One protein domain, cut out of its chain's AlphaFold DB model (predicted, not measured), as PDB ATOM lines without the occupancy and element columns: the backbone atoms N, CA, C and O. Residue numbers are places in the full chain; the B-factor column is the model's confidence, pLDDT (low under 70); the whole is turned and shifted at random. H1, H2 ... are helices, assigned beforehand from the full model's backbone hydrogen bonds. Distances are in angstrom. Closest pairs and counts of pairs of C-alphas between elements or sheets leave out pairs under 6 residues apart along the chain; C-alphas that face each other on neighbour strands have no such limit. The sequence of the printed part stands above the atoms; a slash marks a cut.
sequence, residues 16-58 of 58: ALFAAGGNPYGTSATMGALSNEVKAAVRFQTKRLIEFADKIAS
ATOM      1  N   ALA A  16     467.150 450.096 395.777       93.56
ATOM      2  CA  ALA A  16     465.822 450.651 395.514       93.56
ATOM      3  C   ALA A  16     465.881 452.028 394.841       93.56
ATOM      4  O   ALA A  16     464.975 452.386 394.089       93.56
ATOM      5  N   LEU A  17     466.956 452.789 395.060       93.94
ATOM      6  CA  LEU A  17     467.140 454.107 394.451       93.94
ATOM      7  C   LEU A  17     467.341 454.000 392.942       93.94
ATOM      8  O   LEU A  17     466.777 454.796 392.197       93.94
ATOM      9  N   PHE A  18     468.079 452.988 392.485       94.25
ATOM     10  CA  PHE A  18     468.255 452.717 391.058       94.25
ATOM     11  C   PHE A  18     466.945 452.261 390.414       94.25
ATOM     12  O   PHE A  18     466.585 452.756 389.347       94.25
ATOM     13  N   ALA A  19     466.191 451.390 391.092       92.31
ATOM     14  CA  ALA A  19     464.891 450.916 390.613       92.31
ATOM     15  C   ALA A  19     463.855 452.051 390.467       92.31
ATOM     16  O   ALA A  19     462.985 451.985 389.604       92.31
ATOM     17  N   ALA A  20     463.968 453.109 391.274       91.94
ATOM     18  CA  ALA A  20     463.112 454.294 391.208       91.94
ATOM     19  C   ALA A  20     463.598 455.379 390.220       91.94
ATOM     20  O   ALA A  20     463.083 456.495 390.239       91.94
ATOM     21  N   GLY A  21     464.590 455.082 389.372       91.81
ATOM     22  CA  GLY A  21     465.119 456.014 388.367       91.81
ATOM     23  C   GLY A  21     466.455 456.672 388.727       91.81
ATOM     24  O   GLY A  21     466.957 457.476 387.948       91.81
ATOM     25  N   GLY A  22     467.056 456.328 389.869       92.31
ATOM     26  CA  GLY A  22     468.452 456.652 390.176       92.31
ATOM     27  C   GLY A  22     468.717 458.121 390.495       92.31
ATOM     28  O   GLY A  22     469.725 458.658 390.057       92.31
ATOM     29  N   ASN A  23     467.839 458.791 391.242       94.62
ATOM     30  CA  ASN A  23     468.054 460.188 391.624       94.62
ATOM     31  C   ASN A  23     468.798 460.301 392.976       94.62
ATOM     32  O   ASN A  23     468.193 460.055 394.025       94.62
ATOM     33  N   PRO A  24     470.081 460.720 392.998       94.06
ATOM     34  CA  PRO A  24     470.867 460.774 394.230       94.06
ATOM     35  C   PRO A  24     470.469 461.923 395.164       94.06
ATOM     36  O   PRO A  24     470.828 461.902 396.343       94.06
ATOM     37  N   TYR A  25     469.740 462.926 394.668       94.56
ATOM     38  CA  TYR A  25     469.331 464.099 395.446       94.56
ATOM     39  C   TYR A  25     468.076 463.840 396.283       94.56
ATOM     40  O   TYR A  25     467.862 464.495 397.302       94.56
ATOM     41  N   GLY A  26     467.261 462.872 395.875       93.25
ATOM     42  CA  GLY A  26     465.976 462.560 396.483       93.25
ATOM     43  C   GLY A  26     465.097 461.779 395.516       93.25
ATOM     44  O   GLY A  26     465.210 461.924 394.303       93.25
ATOM     45  N   THR A  27     464.203 460.958 396.049       95.12
ATOM     46  CA  THR A  27     463.261 460.174 395.254       95.12
ATOM     47  C   THR A  27     462.332 461.106 394.483       95.12
ATOM     48  O   THR A  27     461.650 461.946 395.070       95.12
ATOM     49  N   SER A  28     462.281 460.931 393.167       92.56
ATOM     50  CA  SER A  28     461.378 461.639 392.260       92.56
ATOM     51  C   SER A  28     460.452 460.647 391.567       92.56
ATOM     52  O   SER A  28     460.851 459.519 391.297       92.56
ATOM     53  N   ALA A  29     459.226 461.067 391.260       93.75
ATOM     54  CA  ALA A  29     458.237 460.238 390.582       93.75
ATOM     55  C   ALA A  29     457.541 461.035 389.480       93.75
ATOM     56  O   ALA A  29     457.243 462.217 389.663       93.75
ATOM     57  N   THR A  30     457.234 460.381 388.360       91.12
ATOM     58  CA  THR A  30     456.328 460.958 387.363       91.12
ATOM     59  C   THR A  30     454.936 461.079 387.975       91.12
ATOM     60  O   THR A  30     454.438 460.153 388.620       91.12
ATOM     61  N   MET A  31     454.303 462.236 387.792       90.69
ATOM     62  CA  MET A  31     452.983 462.518 388.351       90.69
ATOM     63  C   MET A  31     451.967 461.446 387.927       90.69
ATOM     64  O   MET A  31     451.869 461.110 386.751       90.69
ATOM     65  N   GLY A  32     451.229 460.894 388.897       88.06
ATOM     66  CA  GLY A  32     450.264 459.809 388.672       88.06
ATOM     67  C   GLY A  32     450.855 458.391 388.663       88.06
ATOM     68  O   GLY A  32     450.090 457.430 388.678       88.06
ATOM     69  N   ALA A  33     452.182 458.229 388.713       84.25
ATOM     70  CA  ALA A  33     452.857 456.931 388.654       84.25
ATOM     71  C   ALA A  33     453.636 456.624 389.947       84.25
ATOM     72  O   ALA A  33     454.864 456.679 389.991       84.25
ATOM     73  N   LEU A  34     452.919 456.279 391.024       90.38
ATOM     74  CA  LEU A  34     453.530 455.871 392.298       90.38
ATOM     75  C   LEU A  34     453.730 454.347 392.358       90.38
ATOM     76  O   LEU A  34     452.981 453.632 393.036       90.38
ATOM     77  N   SER A  35     454.733 453.859 391.630       94.38
ATOM     78  CA  SER A  35     455.077 452.434 391.564       94.38
ATOM     79  C   SER A  35     455.627 451.890 392.894       94.38
ATOM     80  O   SER A  35     455.907 452.638 393.839       94.38
ATOM     81  N   ASN A  36     455.779 450.568 393.000       96.31
ATOM     82  CA  ASN A  36     456.319 449.939 394.210       96.31
ATOM     83  C   ASN A  36     457.798 450.279 394.434       96.31
ATOM     84  O   ASN A  36     458.223 450.414 395.583       96.31
ATOM     85  N   GLU A  37     458.546 450.481 393.354       95.50
ATOM     86  CA  GLU A  37     459.957 450.865 393.341       95.50
ATOM     87  C   GLU A  37     460.118 452.282 393.893       95.50
ATOM     88  O   GLU A  37     460.895 452.501 394.823       95.50
ATOM     89  N   VAL A  38     459.292 453.224 393.422       95.69
ATOM     90  CA  VAL A  38     459.254 454.594 393.957       95.69
ATOM     91  C   VAL A  38     458.916 454.580 395.447       95.69
ATOM     92  O   VAL A  38     459.586 455.235 396.244       95.69
ATOM     93  N   LYS A  39     457.920 453.790 395.870       96.12
ATOM     94  CA  LYS A  39     457.582 453.662 397.298       96.12
ATOM     95  C   LYS A  39     458.732 453.068 398.116       96.12
ATOM     96  O   LYS A  39     458.913 453.459 399.266       96.12
ATOM     97  N   ALA A  40     459.490 452.120 397.562       96.88
ATOM     98  CA  ALA A  40     460.655 451.546 398.229       96.88
ATOM     99  C   ALA A  40     461.770 452.587 398.410       96.88
ATOM    100  O   ALA A  40     462.278 452.729 399.522       96.88
ATOM    101  N   ALA A  41     462.065 453.374 397.374       97.00
ATOM    102  CA  ALA A  41     463.027 454.472 397.443       97.00
ATOM    103  C   ALA A  41     462.614 455.558 398.456       97.00
ATOM    104  O   ALA A  41     463.439 455.973 399.270       97.00
ATOM    105  N   VAL A  42     461.326 455.939 398.499       96.62
ATOM    106  CA  VAL A  42     460.799 456.869 399.519       96.62
ATOM    107  C   VAL A  42     461.022 456.314 400.925       96.62
ATOM    108  O   VAL A  42     461.559 457.017 401.777       96.62
ATOM    109  N   ARG A  43     460.667 455.045 401.172       97.56
ATOM    110  CA  ARG A  43     460.874 454.410 402.485       97.56
ATOM    111  C   ARG A  43     462.342 454.415 402.896       97.56
ATOM    112  O   ARG A  43     462.641 454.734 404.046       97.56
ATOM    113  N   PHE A  44     463.245 454.093 401.971       97.38
ATOM    114  CA  PHE A  44     464.679 454.132 402.231       97.38
ATOM    115  C   PHE A  44     465.149 455.548 402.591       97.38
ATOM    116  O   PHE A  44     465.778 455.743 403.632       97.38
ATOM    117  N   GLN A  45     464.793 456.545 401.778       97.50
ATOM    118  CA  GLN A  45     465.166 457.939 402.020       97.50
ATOM    119  C   GLN A  45     464.651 458.439 403.377       97.50
ATOM    120  O   GLN A  45     465.396 459.082 404.114       97.50
ATOM    121  N   THR A  46     463.404 458.120 403.734       97.56
ATOM    122  CA  THR A  46     462.826 458.485 405.034       97.56
ATOM    123  C   THR A  46     463.565 457.812 406.186       97.56
ATOM    124  O   THR A  46     463.946 458.494 407.134       97.56
ATOM    125  N   LYS A  47     463.820 456.500 406.098       97.69
ATOM    126  CA  LYS A  47     464.563 455.757 407.126       97.69
ATOM    127  C   LYS A  47     465.946 456.368 407.356       97.69
ATOM    128  O   LYS A  47     466.311 456.653 408.491       97.69
ATOM    129  N   ARG A  48     466.674 456.643 406.274       96.62
ATOM    130  CA  ARG A  48     468.007 457.249 406.318       96.62
ATOM    131  C   ARG A  48     468.007 458.633 406.982       96.62
ATOM    132  O   ARG A  48     468.959 458.964 407.687       96.62
ATOM    133  N   LEU A  49     466.985 459.451 406.727       96.81
ATOM    134  CA  LEU A  49     466.852 460.768 407.352       96.81
ATOM    135  C   LEU A  49     466.631 460.642 408.863       96.81
ATOM    136  O   LEU A  49     467.304 461.332 409.622       96.81
ATOM    137  N   ILE A  50     465.730 459.748 409.281       97.25
ATOM    138  CA  ILE A  50     465.430 459.498 410.699       97.25
ATOM    139  C   ILE A  50     466.684 459.004 411.425       97.25
ATOM    140  O   ILE A  50     467.063 459.584 412.431       97.25
ATOM    141  N   GLU A  51     467.409 458.033 410.864       96.75
ATOM    142  CA  GLU A  51     468.651 457.527 411.467       96.75
ATOM    143  C   GLU A  51     469.715 458.617 411.675       96.75
ATOM    144  O   GLU A  51     470.481 458.564 412.636       96.75
ATOM    145  N   PHE A  52     469.810 459.595 410.769       95.75
ATOM    146  CA  PHE A  52     470.732 460.723 410.935       95.75
ATOM    147  C   PHE A  52     470.219 461.742 411.945       95.75
ATOM    148  O   PHE A  52     471.017 462.265 412.716       95.75
ATOM    149  N   ALA A  53     468.915 462.013 411.951       95.75
ATOM    150  CA  ALA A  53     468.302 462.880 412.947       95.75
ATOM    151  C   ALA A  53     468.513 462.320 414.362       95.75
ATOM    152  O   ALA A  53     468.960 463.058 415.235       95.75
ATOM    153  N   ASP A  54     468.304 461.015 414.554       97.19
ATOM    154  CA  ASP A  54     468.505 460.335 415.836       97.19
ATOM    155  C   ASP A  54     469.961 460.442 416.309       97.19
ATOM    156  O   ASP A  54     470.204 460.777 417.464       97.19
ATOM    157  N   LYS A  55     470.935 460.249 415.408       95.31
ATOM    158  CA  LYS A  55     472.375 460.402 415.709       95.31
ATOM    159  C   LYS A  55     472.794 461.826 416.073       95.31
ATOM    160  O   LYS A  55     473.839 462.003 416.686       95.31
ATOM    161  N   ILE A  56     472.062 462.835 415.601       93.00
ATOM    162  CA  ILE A  56     472.348 464.248 415.893       93.00
ATOM    163  C   ILE A  56     471.656 464.679 417.191       93.00
ATOM    164  O   ILE A  56     472.154 465.562 417.884       93.00
ATOM    165  N   ALA A  57     470.495 464.098 417.498       91.62
ATOM    166  CA  ALA A  57     469.721 464.415 418.694       91.62
ATOM    167  C   ALA A  57     470.254 463.740 419.971       91.62
ATOM    168  O   ALA A  57     469.929 464.204 421.065       91.62
ATOM    169  N   SER A  58     471.025 462.655 419.830       73.19
ATOM    170  CA  SER A  58     471.737 461.957 420.910       73.19
ATOM    171  C   SER A  58     473.026 462.663 421.316       73.19
ATOM    172  O   SER A  58     473.271 462.766 422.536       73.19
TER     173      SER A  58
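AT A GLANCE: This is residues 16 to 58 of the 58 residues of an uncharacterized protein of Alcaligenaceae bacterium (UniProt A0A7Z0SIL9). One long helix, H2, makes the length of the model, and a single turn of helix, H1, packs on its first half; the long link, residues 20 to 35, loops out from H1 and folds back to the start of H2. The far part of H2 sticks out, with residues 47 to 58 standing free. The printed part has 43 residues with two named helices, H1 then H2, and no named strand; the class is all helix. It is loose, with a radius of gyration of the C-alphas of 11.8 A, and spans 38 by 16 by 15 A.

IN THESE COORDINATES: H1 is residues 16 to 19, beginning at C-alpha 16 (465.822, 450.651, 395.514). H2 is residues 36 to 57, 31.4 A long, from C-alpha 36 at (456.319, 449.939, 394.210) to C-alpha 57 at (469.721, 464.415, 418.694).

HOW THE PARTS SIT: H2 touches H1 with residues 37 to 44 alone; the closest C-alphas, of Leu 17 and Ala 41, are 5.1 A apart. In H2 every O i to N i+4 pair is within hydrogen-bond range; H1 is too short for such a pair.

THE WHOLE: The farthest C-alphas, of Gly 32 and Ser 58, are 38.8 A apart. The printed part has no cut, and no printed residue is under 70 in pLDDT.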